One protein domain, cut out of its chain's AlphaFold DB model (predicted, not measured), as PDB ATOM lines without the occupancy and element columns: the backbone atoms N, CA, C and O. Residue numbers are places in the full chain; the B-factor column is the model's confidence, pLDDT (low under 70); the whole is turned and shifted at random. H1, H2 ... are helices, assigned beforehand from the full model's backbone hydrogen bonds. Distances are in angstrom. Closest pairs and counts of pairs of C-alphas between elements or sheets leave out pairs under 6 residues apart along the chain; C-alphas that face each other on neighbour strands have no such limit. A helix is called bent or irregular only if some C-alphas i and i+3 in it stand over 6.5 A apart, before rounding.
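Overview. This is residues 176 to 309 of the 313 residues of an uncharacterized protein of Methylotenera sp (UniProt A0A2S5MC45). One long helix, H7, is the spine of a flat, all-helix domain: H4 runs back beside it, the helical hairpin of H1 and H2 and the small H3 cover one side, with H2 and H3 packing on H7, and H5 stands crosswise at its first end with the short H6 near H5. Past the other end of H7 the chain turns off into H8, an arm that touches no helix. The printed part has 134 residues with eight named helices, H1 to H8 in order, and no named strand. It is compact, with a radius of gyration of the C-alphas of 16.2 A, and spans 47 by 40 by 20 A.

Arrangement. H1, residues 176 to 185, touches H2, residues 194 to 204, closest at the C-alphas of Leu 185 and Asp 195, 5.8 A; this hairpin runs opposite ways at 37 degrees, only just a steep tilt. H1 only just touches H3, residues 211 to 215, with 3 pairs of C-alphas within 8 A, closest Ala 179 and Leu 214 at 6.3 A. H4, residues 219 to 234, touches the hub H7, residues 259 to 285, at a shallow tilt of 7 degrees, opposite ways, closest at the C-alphas of Lys 219 and Ile 281, 5.5 A. H4 has a kink of 39 degrees near residue 228 and is irregular, C-alphas 227 and 230 being 7.5 A apart; its line is a rough one. H7 touches H2 with residues 265 to 269 alone, about perpendicular at 76 degrees, closest at the C-alphas of Asn 200 and Val 269, 6.0 A. H7 touches H3 with residues 276 to 284 alone, closest at the C-alphas of Ala 215 and Ala 280, 4.6 A. H5, residues 238 to 248, is only just irregular, C-alphas 243 and 246 being 6.6 A apart. H5 touches H7 at residues 259 to 263 of H7 alone, about perpendicular at 90 degrees, closest at the C-alphas of Tyr 238 and Glu 259, 5.7 A. H6, residues 251 to 254, is near H5, and H8, residues 290 to 307, is apart from H7. Every O i to N i+4 pair is within hydrogen-bond range in H1, H2, H3, H7 and H8, against 10 of 12 in H4 and 4 of 7 in H5; H6 is too short for such a pair.

Along the chain. H1 begins at C-alpha 176, (96.362, 98.214, 162.095). H4 measures 23.5 A from first to last C-alpha, H7 38.9 A and H8 26.0 A. H7 begins at C-alpha 259, (106.598, 122.882, 174.323), and H8 ends at C-alpha 307, (118.066, 97.728, 155.651).

Size, cuts and confidence. The C-alphas of Gln 251 and Pro 289, the two farthest apart, are 48.5 A apart. The printed part has no cut and no long link. Its mean pLDDT is 89.4, but residues 287 to 309 are under 70.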
ATOM      1  N   ALA A 176      97.758  98.147 161.671       94.75
ATOM      2  CA  ALA A 176      96.362  98.214 162.095       94.75
ATOM      3  C   ALA A 176      96.155  99.165 163.276       94.75
ATOM      4  O   ALA A 176      95.188  99.935 163.300       94.75
ATOM      5  N   MET A 177      97.083  99.174 164.234       95.31
ATOM      6  CA  MET A 177      97.067 100.152 165.316       95.31
ATOM      7  C   MET A 177      97.254 101.572 164.784       95.31
ATOM      8  O   MET A 177      96.447 102.432 165.141       95.31
ATOM      9  N   ALA A 178      98.204 101.803 163.871       97.12
ATOM     10  CA  ALA A 178      98.406 103.104 163.229       97.12
ATOM     11  C   ALA A 178      97.135 103.585 162.508       97.12
ATOM     12  O   ALA A 178      96.654 104.684 162.788       97.12
ATOM     13  N   ALA A 179      96.517 102.743 161.671       96.25
ATOM     14  CA  ALA A 179      95.260 103.060 160.988       96.25
ATOM     15  C   ALA A 179      94.148 103.444 161.978       96.25
ATOM     16  O   ALA A 179      93.478 104.466 161.813       96.25
ATOM     17  N   SER A 180      93.976 102.649 163.041       94.75
ATOM     18  CA  SER A 180      92.948 102.900 164.058       94.75
ATOM     19  C   SER A 180      93.189 104.203 164.827       94.75
ATOM     20  O   SER A 180      92.236 104.909 165.163       94.75
ATOM     21  N   LYS A 181      94.456 104.550 165.074       96.56
ATOM     22  CA  LYS A 181      94.857 105.779 165.761       96.56
ATOM     23  C   LYS A 181      94.665 107.005 164.883       96.56
ATOM     24  O   LYS A 181      94.173 108.005 165.388       96.56
ATOM     25  N   ILE A 182      94.950 106.913 163.586       97.88
ATOM     26  CA  ILE A 182      94.678 107.988 162.617       97.88
ATOM     27  C   ILE A 182      93.179 108.253 162.528       97.88
ATOM     28  O   ILE A 182      92.747 109.398 162.641       97.88
ATOM     29  N   ALA A 183      92.376 107.194 162.392       95.44
ATOM     30  CA  ALA A 183      90.923 107.317 162.369       95.44
ATOM     31  C   ALA A 183      90.385 107.958 163.661       95.44
ATOM     32  O   ALA A 183      89.509 108.813 163.595       95.44
ATOM     33  N   ALA A 184      90.926 107.584 164.826       95.12
ATOM     34  CA  ALA A 184      90.534 108.158 166.111       95.12
ATOM     35  C   ALA A 184      91.001 109.613 166.293       95.12
ATOM     36  O   ALA A 184      90.254 110.426 166.834       95.12
ATOM     37  N   LEU A 185      92.217 109.949 165.855       97.38
ATOM     38  CA  LEU A 185      92.779 111.297 165.944       97.38
ATOM     39  C   LEU A 185      91.986 112.286 165.081       97.38
ATOM     40  O   LEU A 185      91.762 113.416 165.510       97.38
ATOM     41  N   LEU A 186      91.540 111.849 163.899       97.31
ATOM     42  CA  LEU A 186      90.803 112.664 162.927       97.31
ATOM     43  C   LEU A 186      89.274 112.586 163.071       97.31
ATOM     44  O   LEU A 186      88.551 113.195 162.281       97.31
ATOM     45  N   ASP A 187      88.766 111.885 164.085       95.06
ATOM     46  CA  ASP A 187      87.345 111.909 164.432       95.06
ATOM     47  C   ASP A 187      86.970 113.284 165.020       95.06
ATOM     48  O   ASP A 187      87.553 113.759 166.001       95.06
ATOM     49  N   GLN A 188      85.973 113.936 164.417       91.94
ATOM     50  CA  GLN A 188      85.509 115.269 164.815       91.94
ATOM     51  C   GLN A 188      84.957 115.304 166.248       91.94
ATOM     52  O   GLN A 188      85.064 116.327 166.920       91.94
ATOM     53  N   ASN A 189      84.435 114.183 166.747       93.88
ATOM     54  CA  ASN A 189      83.836 114.078 168.078       93.88
ATOM     55  C   ASN A 189      84.839 113.651 169.159       93.88
ATOM     56  O   ASN A 189      84.471 113.482 170.324       93.88
ATOM     57  N   ARG A 190      86.111 113.451 168.797       94.25
ATOM     58  CA  ARG A 190      87.150 112.970 169.709       94.25
ATOM     59  C   ARG A 190      88.287 113.973 169.803       94.25
ATOM     60  O   ARG A 190      88.934 114.284 168.814       94.25
ATOM     61  N   ASN A 191      88.578 114.450 171.011       94.38
ATOM     62  CA  ASN A 191      89.743 115.293 171.282       94.38
ATOM     63  C   ASN A 191      90.641 114.591 172.303       94.38
ATOM     64  O   ASN A 191      90.337 114.580 173.498       94.38
ATOM     65  N   LYS A 192      91.666 113.879 171.818       95.75
ATOM     66  CA  LYS A 192      92.529 113.025 172.645       95.75
ATOM     67  C   LYS A 192      93.997 113.160 172.212       95.75
ATOM     68  O   LYS A 192      94.451 112.345 171.413       95.75
ATOM     69  N   PRO A 193      94.763 114.119 172.774       96.44
ATOM     70  CA  PRO A 193      96.177 114.342 172.436       96.44
ATOM     71  C   PRO A 193      97.055 113.092 172.576       96.44
ATOM     72  O   PRO A 193      98.040 112.930 171.863       96.44
ATOM     73  N   ARG A 194      96.675 112.152 173.451       96.31
ATOM     74  CA  ARG A 194      97.350 110.851 173.591       96.31
ATOM     75  C   ARG A 194      97.406 110.036 172.295       96.31
ATOM     76  O   ARG A 194      98.325 109.245 172.138       96.31
ATOM     77  N   ASP A 195      96.436 110.196 171.389       97.00
ATOM     78  CA  ASP A 195      96.453 109.483 170.109       97.00
ATOM     79  C   ASP A 195      97.591 110.012 169.208       97.00
ATOM     80  O   ASP A 195      98.176 109.226 168.468       97.00
ATOM     81  N   LEU A 196      97.975 111.293 169.338       97.81
ATOM     82  CA  LEU A 196      99.138 111.885 168.660       97.81
ATOM     83  C   LEU A 196     100.453 111.325 169.212       97.81
ATOM     84  O   LEU A 196     101.320 110.916 168.444       97.81
ATOM     85  N   TYR A 197     100.568 111.244 170.539       97.62
ATOM     86  CA  TYR A 197     101.728 110.642 171.200       97.62
ATOM     87  C   TYR A 197     101.898 109.162 170.819       97.62
ATOM     88  O   TYR A 197     102.982 108.741 170.422       97.62
ATOM     89  N   ASP A 198     100.813 108.381 170.869       97.25
ATOM     90  CA  ASP A 198     100.827 106.969 170.474       97.25
ATOM     91  C   ASP A 198     101.228 106.797 168.989       97.25
ATOM     92  O   ASP A 198     101.941 105.853 168.652       97.25
ATOM     93  N   LEU A 199     100.817 107.707 168.094       98.12
ATOM     94  CA  LEU A 199     101.240 107.694 166.687       98.12
ATOM     95  C   LEU A 199     102.724 108.009 166.512       98.12
ATOM     96  O   LEU A 199     103.378 107.337 165.717       98.12
ATOM     97  N   ASN A 200     103.273 108.963 167.271       98.00
ATOM     98  CA  ASN A 200     104.711 109.225 167.247       98.00
ATOM     99  C   ASN A 200     105.518 107.975 167.643       98.00
ATOM    100  O   ASN A 200     106.485 107.651 166.960       98.00
ATOM    101  N   LEU A 201     105.082 107.229 168.667       97.25
ATOM    102  CA  LEU A 201     105.732 105.973 169.067       97.25
ATOM    103  C   LEU A 201     105.705 104.915 167.951       97.25
ATOM    104  O   LEU A 201     106.698 104.233 167.722       97.25
ATOM    105  N   LEU A 202     104.587 104.780 167.229       96.94
ATOM    106  CA  LEU A 202     104.507 103.860 166.085       96.94
ATOM    107  C   LEU A 202     105.444 104.288 164.949       96.94
ATOM    108  O   LEU A 202     106.052 103.439 164.306       96.94
ATOM    109  N   MET A 203     105.589 105.589 164.708       96.06
ATOM    110  CA  MET A 203     106.513 106.104 163.692       96.06
ATOM    111  C   MET A 203     107.980 105.912 164.096       96.06
ATOM    112  O   MET A 203     108.815 105.644 163.240       96.06
ATOM    113  N   GLU A 204     108.308 106.004 165.386       95.56
ATOM    114  CA  GLU A 204     109.656 105.711 165.905       95.56
ATOM    115  C   GLU A 204     110.039 104.233 165.782       95.56
ATOM    116  O   GLU A 204     111.221 103.916 165.662       95.56
ATOM    117  N   LEU A 205     109.050 103.338 165.744       94.06
ATOM    118  CA  LEU A 205     109.239 101.923 165.422       94.06
ATOM    119  C   LEU A 205     109.339 101.635 163.916       94.06
ATOM    120  O   LEU A 205     109.356 100.467 163.534       94.06
ATOM    121  N   ASP A 206     109.359 102.669 163.069       95.19
ATOM    122  CA  ASP A 206     109.383 102.546 161.607       95.19
ATOM    123  C   ASP A 206     108.249 101.649 161.074       95.19
ATOM    124  O   ASP A 206     108.420 100.795 160.200       95.19
ATOM    125  N   VAL A 207     107.052 101.805 161.654       93.00
ATOM    126  CA  VAL A 207     105.872 101.052 161.220       93.00
ATOM    127  C   VAL A 207     105.562 101.378 159.762       93.00
ATOM    128  O   VAL A 207     105.415 102.540 159.382       93.00
ATOM    129  N   ALA A 208     105.408 100.324 158.958       94.19
ATOM    130  CA  ALA A 208     105.050 100.451 157.555       94.19
ATOM    131  C   ALA A 208     103.753 101.273 157.366       94.19
ATOM    132  O   ALA A 208     102.827 101.164 158.180       94.19
ATOM    133  N   PRO A 209     103.643 102.061 156.281       94.75
ATOM    134  CA  PRO A 209     102.446 102.844 155.990       94.75
ATOM    135  C   PRO A 209     101.169 101.981 155.974       94.75
ATOM    136  O   PRO A 209     101.101 101.009 155.215       94.75
ATOM    137  N   PRO A 210     100.107 102.328 156.728       95.94
ATOM    138  CA  PRO A 210      98.867 101.553 156.763       95.94
ATOM    139  C   PRO A 210      97.948 101.834 155.554       95.94
ATOM    140  O   PRO A 210      96.724 101.895 155.683       95.94
ATOM    141  N   VAL A 211      98.531 102.007 154.363       95.56
ATOM    142  CA  VAL A 211      97.874 102.512 153.144       95.56
ATOM    143  C   VAL A 211      96.666 101.670 152.749       95.56
ATOM    144  O   VAL A 211      95.587 102.215 152.549       95.56
ATOM    145  N   ALA A 212      96.799 100.341 152.701       92.12
ATOM    146  CA  ALA A 212      95.696  99.461 152.307       92.12
ATOM    147  C   ALA A 212      94.501  99.529 153.281       92.12
ATOM    148  O   ALA A 212      93.348  99.469 152.857       92.12
ATOM    149  N   MET A 213      94.768  99.688 154.582       93.25
ATOM    150  CA  MET A 213      93.726  99.799 155.608       93.25
ATOM    151  C   MET A 213      93.032 101.161 155.561       93.25
ATOM    152  O   MET A 213      91.817 101.235 155.730       93.25
ATOM    153  N   LEU A 214      93.787 102.232 155.303       95.44
ATOM    154  CA  LEU A 214      93.231 103.567 155.096       95.44
ATOM    155  C   LEU A 214      92.417 103.634 153.795       95.44
ATOM    156  O   LEU A 214      91.299 104.137 153.815       95.44
ATOM    157  N   ALA A 215      92.913 103.062 152.694       94.56
ATOM    158  CA  ALA A 215      92.227 103.023 151.398       94.56
ATOM    159  C   ALA A 215      90.829 102.385 151.491       94.56
ATOM    160  O   ALA A 215      89.889 102.841 150.840       94.56
ATOM    161  N   ALA A 216      90.659 101.387 152.367       91.75
ATOM    162  CA  ALA A 216      89.370 100.740 152.619       91.75
ATOM    163  C   ALA A 216      88.293 101.678 153.206       91.75
ATOM    164  O   ALA A 216      87.111 101.337 153.178       91.75
ATOM    165  N   LEU A 217      88.665 102.859 153.718       91.88
ATOM    166  CA  LEU A 217      87.722 103.877 154.197       91.88
ATOM    167  C   LEU A 217      86.992 104.612 153.061       91.88
ATOM    168  O   LEU A 217      85.972 105.251 153.324       91.88
ATOM    169  N   GLY A 218      87.501 104.524 151.829       94.31
ATOM    170  CA  GLY A 218      86.973 105.216 150.656       94.31
ATOM    171  C   GLY A 218      87.535 106.630 150.473       94.31
ATOM    172  O   GLY A 218      87.836 107.338 151.438       94.31
ATOM    173  N   LYS A 219      87.654 107.045 149.205       94.81
ATOM    174  CA  LYS A 219      88.286 108.308 148.789       94.81
ATOM    175  C   LYS A 219      87.702 109.534 149.487       94.81
ATOM    176  O   LYS A 219      88.456 110.317 150.053       94.81
ATOM    177  N   ASP A 220      86.379 109.679 149.488       95.88
ATOM    178  CA  ASP A 220      85.708 110.866 150.035       95.88
ATOM    179  C   ASP A 220      86.035 111.063 151.521       95.88
ATOM    180  O   ASP A 220      86.337 112.169 151.974       95.88
ATOM    181  N   LYS A 221      86.050 109.964 152.286       95.81
ATOM    182  CA  LYS A 221      86.414 109.989 153.704       95.81
ATOM    183  C   LYS A 221      87.886 110.346 153.897       95.81
ATOM    184  O   LYS A 221      88.197 111.125 154.795       95.81
ATOM    185  N   LEU A 222      88.780 109.821 153.060       97.06
ATOM    186  CA  LEU A 222      90.203 110.157 153.106       97.06
ATOM    187  C   LEU A 222      90.467 111.623 152.754       97.06
ATOM    188  O   LEU A 222      91.245 112.273 153.444       97.06
ATOM    189  N   GLN A 223      89.787 112.169 151.744       97.38
ATOM    190  CA  GLN A 223      89.882 113.586 151.387       97.38
ATOM    191  C   GLN A 223      89.381 114.487 152.519       97.38
ATOM    192  O   GLN A 223      90.026 115.485 152.837       97.38
ATOM    193  N   LEU A 224      88.284 114.111 153.184       96.69
ATOM    194  CA  LEU A 224      87.799 114.816 154.372       96.69
ATOM    195  C   LEU A 224      88.806 114.748 155.531       96.69
ATOM    196  O   LEU A 224      89.052 115.751 156.198       96.69
ATOM    197  N   MET A 225      89.387 113.573 155.786       97.81
ATOM    198  CA  MET A 225      90.418 113.383 156.811       97.81
ATOM    199  C   MET A 225      91.656 114.239 156.520       97.81
ATOM    200  O   MET A 225      92.132 114.932 157.416       97.81
ATOM    201  N   LEU A 226      92.123 114.246 155.271       97.75
ATOM    202  CA  LEU A 226      93.265 115.037 154.819       97.75
ATOM    203  C   LEU A 226      92.999 116.541 154.960       97.75
ATOM    204  O   LEU A 226      93.816 117.255 155.535       97.75
ATOM    205  N   GLY A 227      91.828 117.016 154.526       96.44
ATOM    206  CA  GLY A 227      91.440 118.424 154.656       96.44
ATOM    207  C   GLY A 227      91.338 118.911 156.108       96.44
ATOM    208  O   GLY A 227      91.555 120.089 156.378       96.44
ATOM    209  N   ASN A 228      91.056 118.009 157.054       96.00
ATOM    210  CA  ASN A 228      90.938 118.331 158.480       96.00
ATOM    211  C   ASN A 228      92.232 118.118 159.281       96.00
ATOM    212  O   ASN A 228      92.313 118.581 160.421       96.00
ATOM    213  N   LEU A 229      93.228 117.422 158.723       97.38
ATOM    214  CA  LEU A 229      94.412 116.944 159.441       97.38
ATOM    215  C   LEU A 229      95.155 118.059 160.174       97.38
ATOM    216  O   LEU A 229      95.305 118.006 161.396       97.38
ATOM    217  N   TRP A 230      95.586 119.081 159.437       97.69
ATOM    218  CA  TRP A 230      96.415 120.150 159.986       97.69
ATOM    219  C   TRP A 230      95.682 120.961 161.050       97.69
ATOM    220  O   TRP A 230      96.234 121.218 162.117       97.69
ATOM    221  N   HIS A 231      94.409 121.288 160.809       95.75
ATOM    222  CA  HIS A 231      93.585 121.981 161.797       95.75
ATOM    223  C   HIS A 231      93.413 121.147 163.072       95.75
ATOM    224  O   HIS A 231      93.566 121.659 164.182       95.75
ATOM    225  N   LYS A 232      93.147 119.844 162.923       97.00
ATOM    226  CA  LYS A 232      92.962 118.937 164.054       97.00
ATOM    227  C   LYS A 232      94.235 118.793 164.879       97.00
ATOM    228  O   LYS A 232      94.175 118.942 166.097       97.00
ATOM    229  N   VAL A 233      95.375 118.543 164.238       97.00
ATOM    230  CA  VAL A 233      96.658 118.375 164.934       97.00
ATOM    231  C   VAL A 233      97.069 119.672 165.627       97.00
ATOM    232  O   VAL A 233      97.434 119.623 166.800       97.00
ATOM    233  N   ALA A 234      96.935 120.821 164.958       95.31
ATOM    234  CA  ALA A 234      97.252 122.130 165.534       95.31
ATOM    235  C   ALA A 234      96.366 122.509 166.736       95.31
ATOM    236  O   ALA A 234      96.773 123.324 167.560       95.31
ATOM    237  N   SER A 235      95.177 121.910 166.869       96.50
ATOM    238  CA  SER A 235      94.293 122.134 168.023       96.50
ATOM    239  C   SER A 235      94.788 121.495 169.327       96.50
ATOM    240  O   SER A 235      94.316 121.876 170.395       96.50
ATOM    241  N   PHE A 236      95.740 120.553 169.268       97.50
ATOM    242  CA  PHE A 236      96.313 119.921 170.459       97.50
ATOM    243  C   PHE A 236      97.441 120.773 171.041       97.50
ATOM    244  O   PHE A 236      98.602 120.666 170.655       97.50
ATOM    245  N   THR A 237      97.120 121.620 172.003       97.69
ATOM    246  CA  THR A 237      98.103 122.502 172.629       97.69
ATOM    247  C   THR A 237      99.050 121.735 173.556       97.69
ATOM    248  O   THR A 237      98.748 120.646 174.049       97.69
ATOM    249  N   TYR A 238     100.187 122.346 173.896       98.12
ATOM    250  CA  TYR A 238     101.073 121.803 174.930       98.12
ATOM    251  C   TYR A 238     100.399 121.737 176.317       98.12
ATOM    252  O   TYR A 238     100.754 120.908 177.157       98.12
ATOM    253  N   GLN A 239      99.386 122.573 176.577       98.00
ATOM    254  CA  GLN A 239      98.586 122.459 177.802       98.00
ATOM    255  C   GLN A 239      97.751 121.175 177.803       98.00
ATOM    256  O   GLN A 239      97.676 120.517 178.839       98.00
ATOM    257  N   ASP A 240      97.212 120.769 176.650       97.38
ATOM    258  CA  ASP A 240      96.486 119.503 176.517       97.38
ATOM    259  C   ASP A 240      97.420 118.304 176.729       97.38
ATOM    260  O   ASP A 240      97.053 117.346 177.410       97.38
ATOM    261  N   PHE A 241      98.662 118.371 176.230       97.75
ATOM    262  CA  PHE A 241      99.693 117.375 176.545       97.75
ATOM    263  C   PHE A 241      99.928 117.263 178.057       97.75
ATOM    264  O   PHE A 241      99.849 116.164 178.612       97.75
ATOM    265  N   LYS A 242     100.165 118.387 178.746       97.75
ATOM    266  CA  LYS A 242     100.400 118.395 180.199       97.75
ATOM    267  C   LYS A 242      99.198 117.901 181.003       97.75
ATOM    268  O   LYS A 242      99.388 117.331 182.072       97.75
ATOM    269  N   ALA A 243      97.984 118.136 180.514       96.31
ATOM    270  CA  ALA A 243      96.757 117.741 181.193       96.31
ATOM    271  C   ALA A 243      96.380 116.270 180.948       96.31
ATOM    272  O   ALA A 243      95.882 115.614 181.861       96.31
ATOM    273  N   GLU A 244      96.597 115.744 179.739       94.56
ATOM    274  CA  GLU A 244      96.082 114.424 179.343       94.56
ATOM    275  C   GLU A 244      97.155 113.351 179.133       94.56
ATOM    276  O   GLU A 244      96.869 112.169 179.334       94.56
ATOM    277  N   VAL A 245      98.367 113.718 178.710       95.69
ATOM    278  CA  VAL A 245      99.420 112.756 178.338       95.69
ATOM    279  C   VAL A 245     100.484 112.671 179.423       95.69
ATOM    280  O   VAL A 245     100.746 111.575 179.920       95.69
ATOM    281  N   ALA A 246     101.045 113.810 179.834       96.00
ATOM    282  CA  ALA A 246     102.106 113.876 180.838       96.00
ATOM    283  C   ALA A 246     101.773 113.129 182.146       96.00
ATOM    284  O   ALA A 246     102.636 112.390 182.606       96.00
ATOM    285  N   PRO A 247     100.542 113.190 182.703       93.38
ATOM    286  CA  PRO A 247     100.209 112.474 183.940       93.38
ATOM    287  C   PRO A 247     100.196 110.950 183.795       93.38
ATOM    288  O   PRO A 247     100.126 110.238 184.789       93.38
ATOM    289  N   SER A 248     100.191 110.441 182.561       92.00
ATOM    290  CA  SER A 248     100.282 109.007 182.295       92.00
ATOM    291  C   SER A 248     101.710 108.539 182.029       92.00
ATOM    292  O   SER A 248     101.928 107.334 181.962       92.00
ATOM    293  N   LEU A 249     102.670 109.450 181.877       92.56
ATOM    294  CA  LEU A 249     104.073 109.137 181.628       92.56
ATOM    295  C   LEU A 249     104.874 109.170 182.936       92.56
ATOM    296  O   LEU A 249     104.543 109.953 183.828       92.56
ATOM    297  N   PRO A 250     105.970 108.399 183.046       89.94
ATOM    298  CA  PRO A 250     106.942 108.620 184.105       89.94
ATOM    299  C   PRO A 250     107.458 110.055 184.059       89.94
ATOM    300  O   PRO A 250     107.698 110.601 182.976       89.94
ATOM    301  N   GLN A 251     107.700 110.644 185.231       89.94
ATOM    302  CA  GLN A 251     108.126 112.040 185.340       89.94
ATOM    303  C   GLN A 251     109.347 112.344 184.460       89.94
ATOM    304  O   GLN A 251     109.364 113.359 183.771       89.94
ATOM    305  N   HIS A 252     110.332 111.441 184.435       90.12
ATOM    306  CA  HIS A 252     111.557 111.618 183.658       90.12
ATOM    307  C   HIS A 252     111.298 111.659 182.142       90.12
ATOM    308  O   HIS A 252     111.946 112.435 181.449       90.12
ATOM    309  N   VAL A 253     110.317 110.904 181.633       93.19
ATOM    310  CA  VAL A 253     109.888 110.972 180.228       93.19
ATOM    311  C   VAL A 253     109.106 112.260 179.989       93.19
ATOM    312  O   VAL A 253     109.427 113.017 179.075       93.19
ATOM    313  N   ALA A 254     108.118 112.561 180.835       94.56
ATOM    314  CA  ALA A 254     107.249 113.726 180.674       94.56
ATOM    315  C   ALA A 254     108.036 115.046 180.604       94.56
ATOM    316  O   ALA A 254     107.734 115.901 179.776       94.56
ATOM    317  N   THR A 255     109.074 115.200 181.434       93.56
ATOM    318  CA  THR A 255     109.906 116.414 181.482       93.56
ATOM    319  C   THR A 255     110.835 116.590 180.285       93.56
ATOM    320  O   THR A 255     111.330 117.694 180.075       93.56
ATOM    321  N   THR A 256     111.087 115.535 179.504       95.31
ATOM    322  CA  THR A 256     111.909 115.640 178.282       95.31
ATOM    323  C   THR A 256     111.144 116.289 177.129       95.31
ATOM    324  O   THR A 256     111.753 116.858 176.225       95.31
ATOM    325  N   ILE A 257     109.810 116.256 177.180       97.19
ATOM    326  CA  ILE A 257     108.942 116.824 176.152       97.19
ATOM    327  C   ILE A 257     108.660 118.280 176.520       97.19
ATOM    328  O   ILE A 257     107.778 118.584 177.321       97.19
ATOM    329  N   SER A 258     109.443 119.186 175.938       98.00
ATOM    330  CA  SER A 258     109.198 120.627 176.025       98.00
ATOM    331  C   SER A 258     108.030 121.054 175.127       98.00
ATOM    332  O   SER A 258     107.551 120.281 174.302       98.00
ATOM    333  N   GLU A 259     107.595 122.310 175.241       98.12
ATOM    334  CA  GLU A 259     106.598 122.882 174.323       98.12
ATOM    335  C   GLU A 259     107.069 122.835 172.862       98.12
ATOM    336  O   GLU A 259     106.308 122.439 171.985       98.12
ATOM    337  N   ILE A 260     108.350 123.140 172.618       97.81
ATOM    338  CA  ILE A 260     108.964 123.034 171.288       97.81
ATOM    339  C   ILE A 260     108.958 121.574 170.821       97.81
ATOM    340  O   ILE A 260     108.510 121.297 169.714       97.81
ATOM    341  N   GLY A 261     109.368 120.635 171.682       97.69
ATOM    342  CA  GLY A 261     109.371 119.207 171.352       97.69
ATOM    343  C   GLY A 261     107.971 118.650 171.069       97.69
ATOM    344  O   GLY A 261     107.803 117.790 170.208       97.69
ATOM    345  N   TRP A 262     106.939 119.170 171.741       97.94
ATOM    346  CA  TRP A 262     105.549 118.849 171.420       97.94
ATOM    347  C   TRP A 262     105.151 119.371 170.034       97.94
ATOM    348  O   TRP A 262     104.578 118.618 169.251       97.94
ATOM    349  N   CYS A 263     105.503 120.614 169.690       97.62
ATOM    350  CA  CYS A 263     105.249 121.162 168.354       97.62
ATOM    351  C   CYS A 263     105.989 120.394 167.247       97.62
ATOM    352  O   CYS A 263     105.409 120.122 166.195       97.62
ATOM    353  N   GLU A 264     107.235 119.991 167.486       97.94
ATOM    354  CA  GLU A 264     107.999 119.139 166.565       97.94
ATOM    355  C   GLU A 264     107.327 117.772 166.380       97.94
ATOM    356  O   GLU A 264     107.185 117.296 165.253       97.94
ATOM    357  N   MET A 265     106.839 117.164 167.468       98.25
ATOM    358  CA  MET A 265     106.071 115.919 167.415       98.25
ATOM    359  C   MET A 265     104.783 116.085 166.600       98.25
ATOM    360  O   MET A 265     104.470 115.227 165.776       98.25
ATOM    361  N   GLN A 266     104.050 117.188 166.790       98.19
ATOM    362  CA  GLN A 266     102.849 117.496 166.012       98.19
ATOM    363  C   GLN A 266     103.150 117.580 164.518       98.19
ATOM    364  O   GLN A 266     102.453 116.942 163.728       98.19
ATOM    365  N   LEU A 267     104.191 118.329 164.145       97.62
ATOM    366  CA  LEU A 267     104.609 118.487 162.755       97.62
ATOM    367  C   LEU A 267     104.982 117.135 162.139       97.62
ATOM    368  O   LEU A 267     104.378 116.727 161.150       97.62
ATOM    369  N   LYS A 268     105.891 116.394 162.785       98.06
ATOM    370  CA  LYS A 268     106.349 115.075 162.327       98.06
ATOM    371  C   LYS A 268     105.182 114.109 162.121       98.06
ATOM    372  O   LYS A 268     105.120 113.426 161.096       98.06
ATOM    373  N   VAL A 269     104.267 114.031 163.091       98.38
ATOM    374  CA  VAL A 269     103.099 113.142 163.020       98.38
ATOM    375  C   VAL A 269     102.158 113.574 161.897       98.38
ATOM    376  O   VAL A 269     101.718 112.722 161.126       98.38
ATOM    377  N   ALA A 270     101.871 114.870 161.760       98.25
ATOM    378  CA  ALA A 270     101.012 115.380 160.695       98.25
ATOM    379  C   ALA A 270     101.584 115.077 159.302       98.25
ATOM    380  O   ALA A 270     100.863 114.530 158.473       98.25
ATOM    381  N   GLU A 271     102.874 115.317 159.065       97.94
ATOM    382  CA  GLU A 271     103.532 115.030 157.779       97.94
ATOM    383  C   GLU A 271     103.472 113.537 157.408       97.94
ATOM    384  O   GLU A 271     103.235 113.171 156.253       97.94
ATOM    385  N   HIS A 272     103.651 112.644 158.387       97.94
ATOM    386  CA  HIS A 272     103.524 111.204 158.152       97.94
ATOM    387  C   HIS A 272     102.091 110.809 157.798       97.94
ATOM    388  O   HIS A 272     101.886 110.054 156.847       97.94
ATOM    389  N   ILE A 273     101.103 111.323 158.535       98.44
ATOM    390  CA  ILE A 273      99.692 111.032 158.265       98.44
ATOM    391  C   ILE A 273      99.279 111.592 156.905       98.44
ATOM    392  O   ILE A 273      98.601 110.893 156.160       98.44
ATOM    393  N   GLU A 274      99.689 112.815 156.567       98.38
ATOM    394  CA  GLU A 274      99.400 113.451 155.280       98.38
ATOM    395  C   GLU A 274      99.863 112.569 154.122       98.38
ATOM    396  O   GLU A 274      99.054 112.203 153.267       98.38
ATOM    397  N   ARG A 275     101.130 112.147 154.148       98.12
ATOM    398  CA  ARG A 275     101.698 111.238 153.147       98.12
ATOM    399  C   ARG A 275     100.931 109.918 153.071       98.12
ATOM    400  O   ARG A 275     100.551 109.494 151.985       98.12
ATOM    401  N   TRP A 276     100.644 109.282 154.209       98.12
ATOM    402  CA  TRP A 276      99.896 108.019 154.225       98.12
ATOM    403  C   TRP A 276      98.462 108.164 153.701       98.12
ATOM    404  O   TRP A 276      97.957 107.248 153.053       98.12
ATOM    405  N   LEU A 277      97.798 109.295 153.962       98.06
ATOM    406  CA  LEU A 277      96.468 109.592 153.426       98.06
ATOM    407  C   LEU A 277      96.516 109.852 151.918       98.06
ATOM    408  O   LEU A 277      95.647 109.353 151.208       98.06
ATOM    409  N   GLN A 278      97.514 110.585 151.422       97.44
ATOM    410  CA  GLN A 278      97.715 110.817 149.987       97.44
ATOM    411  C   GLN A 278      97.945 109.497 149.239       97.44
ATOM    412  O   GLN A 278      97.209 109.196 148.299       97.44
ATOM    413  N   GLU A 279      98.866 108.658 149.719       96.50
ATOM    414  CA  GLU A 279      99.108 107.320 149.158       96.50
ATOM    415  C   GLU A 279      97.834 106.450 149.193       96.50
ATOM    416  O   GLU A 279      97.518 105.742 148.235       96.50
ATOM    417  N   ALA A 280      97.051 106.517 150.275       96.50
ATOM    418  CA  ALA A 280      95.786 105.790 150.385       96.50
ATOM    419  C   ALA A 280      94.708 106.294 149.414       96.50
ATOM    420  O   ALA A 280      93.929 105.483 148.911       96.50
ATOM    421  N   ILE A 281      94.659 107.600 149.128       96.38
ATOM    422  CA  ILE A 281      93.751 108.190 148.132       96.38
ATOM    423  C   ILE A 281      94.093 107.673 146.733       96.38
ATOM    424  O   ILE A 281      93.188 107.261 146.007       96.38
ATOM    425  N   GLU A 282      95.378 107.626 146.374       95.00
ATOM    426  CA  GLU A 282      95.828 107.096 145.079       95.00
ATOM    427  C   GLU A 282      95.425 105.626 144.889       95.00
ATOM    428  O   GLU A 282      94.915 105.247 143.831       95.00
ATOM    429  N   VAL A 283      95.595 104.805 145.935       93.12
ATOM    430  CA  VAL A 283      95.186 103.390 145.932       93.12
ATOM    431  C   VAL A 283      93.664 103.232 145.899       93.12
ATOM    432  O   VAL A 283      93.167 102.297 145.271       93.12
ATOM    433  N   ALA A 284      92.908 104.121 146.546       90.50
ATOM    434  CA  ALA A 284      91.445 104.091 146.513       90.50
ATOM    435  C   ALA A 284      90.879 104.467 145.129       90.50
ATOM    436  O   ALA A 284      89.849 103.920 144.735       90.50
ATOM    437  N   ASP A 285      91.553 105.354 144.387       83.38
ATOM    438  CA  ASP A 285      91.191 105.733 143.011       83.38
ATOM    439  C   ASP A 285      91.481 104.635 141.984       83.38
ATOM    440  O   ASP A 285      90.760 104.487 140.996       83.38
ATOM    441  N   HIS A 286      92.525 103.846 142.226       79.50
ATOM    442  CA  HIS A 286      92.945 102.757 141.353       79.50
ATOM    443  C   HIS A 286      93.092 101.487 142.188       79.50
ATOM    444  O   HIS A 286      94.220 101.128 142.539       79.50
ATOM    445  N   PRO A 287      91.980 100.809 142.541       65.56
ATOM    446  CA  PRO A 287      92.024  99.659 143.429       65.56
ATOM    447  C   PRO A 287      92.947  98.590 142.849       65.56
ATOM    448  O   PRO A 287      92.634  97.921 141.862       65.56
ATOM    449  N   ILE A 288      94.107  98.446 143.480       60.69
ATOM    450  CA  ILE A 288      95.108  97.457 143.105       60.69
ATOM    451  C   ILE A 288      94.515  96.073 143.414       60.69
ATOM    452  O   ILE A 288      94.054  95.850 144.542       60.69
ATOM    453  N   PRO A 289      94.515  95.115 142.466       69.06
ATOM    454  CA  PRO A 289      94.052  93.757 142.731       69.06
ATOM    455  C   PRO A 289      94.747  93.164 143.967       69.06
ATOM    456  O   PRO A 289      95.958  93.310 144.138       69.06
ATOM    457  N   ARG A 290      94.009  92.451 144.834       50.94
ATOM    458  CA  ARG A 290      94.548  91.894 146.101       50.94
ATOM    459  C   ARG A 290      95.832  91.067 145.922       50.94
ATOM    460  O   ARG A 290      96.698  91.093 146.792       50.94
ATOM    461  N   SER A 291      95.970  90.362 144.798       58.94
ATOM    462  CA  SER A 291      97.176  89.600 144.440       58.94
ATOM    463  C   SER A 291      98.420  90.484 144.284       58.94
ATOM    464  O   SER A 291      99.524  90.095 144.663       58.94
ATOM    465  N   GLU A 292      98.246  91.695 143.766       62.91
ATOM    466  CA  GLU A 292      99.327  92.656 143.575       62.91
ATOM    467  C   GLU A 292      99.642  93.413 144.875       62.91
ATOM    468  O   GLU A 292     100.814  93.637 145.176       62.91
ATOM    469  N   LEU A 293      98.638  93.698 145.719       54.62
ATOM    470  CA  LEU A 293      98.861  94.242 147.069       54.62
ATOM    471  C   LEU A 293      99.739  93.321 147.922       54.62
ATOM    472  O   LEU A 293     100.665  93.799 148.576       54.62
ATOM    473  N   ARG A 294      99.502  92.001 147.876       57.19
ATOM    474  CA  ARG A 294     100.338  91.031 148.596       57.19
ATOM    475  C   ARG A 294     101.784  91.051 148.104       57.19
ATOM    476  O   ARG A 294     102.701  91.104 148.912       57.19
ATOM    477  N   THR A 295     101.974  91.105 146.788       67.75
ATOM    478  CA  THR A 295     103.305  91.170 146.167       67.75
ATOM    479  C   THR A 295     104.053  92.445 146.566       67.75
ATOM    480  O   THR A 295     105.237  92.396 146.900       67.75
ATOM    481  N   ARG A 296     103.367  93.595 146.581       65.62
ATOM    482  CA  ARG A 296     103.947  94.872 147.029       65.62
ATOM    483  C   ARG A 296     104.285  94.853 148.518       65.62
ATOM    484  O   ARG A 296     105.341  95.353 148.890       65.62
ATOM    485  N   PHE A 297     103.425  94.260 149.344       54.97
ATOM    486  CA  PHE A 297     103.667  94.100 150.776       54.97
ATOM    487  C   PHE A 297     104.903  93.237 151.047       54.97
ATOM    488  O   PHE A 297     105.814  93.682 151.741       54.97
ATOM    489  N   ASP A 298     104.983  92.054 150.433       62.69
ATOM    490  CA  ASP A 298     106.123  91.148 150.592       62.69
ATOM    491  C   ASP A 298     107.432  91.820 150.116       62.69
ATOM    492  O   ASP A 298     108.474  91.699 150.762       62.69
ATOM    493  N   ALA A 299     107.374  92.621 149.043       66.25
ATOM    494  CA  ALA A 299     108.513  93.406 148.567       66.25
ATOM    495  C   ALA A 299     108.920  94.543 149.523       66.25
ATOM    496  O   ALA A 299     110.112  94.834 149.644       66.25
ATOM    497  N   LEU A 300     107.966  95.196 150.192       53.81
ATOM    498  CA  LEU A 300     108.243  96.242 151.181       53.81
ATOM    499  C   LEU A 300     108.909  95.641 152.426       53.81
ATOM    500  O   LEU A 300     109.954  96.125 152.856       53.81
ATOM    501  N   VAL A 301     108.363  94.531 152.935       54.75
ATOM    502  CA  VAL A 301     108.923  93.776 154.067       54.75
ATOM    503  C   VAL A 301     110.349  93.310 153.762       54.75
ATOM    504  O   VAL A 301     111.243  93.479 154.593       54.75
ATOM    505  N   ALA A 302     110.595  92.795 152.554       65.81
ATOM    506  CA  ALA A 302     111.931  92.384 152.128       65.81
ATOM    507  C   ALA A 302     112.936  93.552 152.102       65.81
ATOM    508  O   ALA A 302     114.094  93.373 152.482       65.81
ATOM    509  N   ARG A 303     112.513  94.762 151.703       62.41
ATOM    510  CA  ARG A 303     113.376  95.960 151.729       62.41
ATOM    511  C   ARG A 303     113.687  96.415 153.152       62.41
ATOM    512  O   ARG A 303     114.844  96.721 153.437       62.41
ATOM    513  N   SER A 304     112.699  96.426 154.045       46.72
ATOM    514  CA  SER A 304     112.923  96.777 155.454       46.72
ATOM    515  C   SER A 304     113.901  95.802 156.119       46.72
ATOM    516  O   SER A 304     114.859  96.246 156.748       46.72
ATOM    517  N   ALA A 305     113.755  94.495 155.875       57.25
ATOM    518  CA  ALA A 305     114.682  93.476 156.381       57.25
ATOM    519  C   ALA A 305     116.113  93.624 155.824       57.25
ATOM    520  O   ALA A 305     117.088  93.420 156.545       57.25
ATOM    521  N   ALA A 306     116.260  94.038 154.562       65.88
ATOM    522  CA  ALA A 306     117.568  94.287 153.954       65.88
ATOM    523  C   ALA A 306     118.265  95.551 154.497       65.88
ATOM    524  O   ALA A 306     119.478  95.705 154.354       65.88
ATOM    525  N   THR A 307     117.518  96.469 155.117       53.00
ATOM    526  CA  THR A 307     118.066  97.728 155.651       53.00
ATOM    527  C   THR A 307     118.608  97.557 157.075       53.00
ATOM    528  O   THR A 307     119.551  98.248 157.458       53.00
ATOM    529  N   THR A 308     118.086  96.588 157.835       49.97
ATOM    530  CA  THR A 308     118.543  96.257 159.197       49.97
ATOM    531  C   THR A 308     119.839  95.446 159.257       49.97
ATOM    532  O   THR A 308     120.418  95.329 160.333       49.97
ATOM    533  N   ASP A 309     120.319  94.924 158.125       44.72
ATOM    534  CA  ASP A 309     121.502  94.049 158.054       44.72
ATOM    535  C   ASP A 309     122.801  94.795 157.693       44.72
ATOM    536  O   ASP A 309     123.843  94.195 157.422       44.72
TER     537      ASP A 309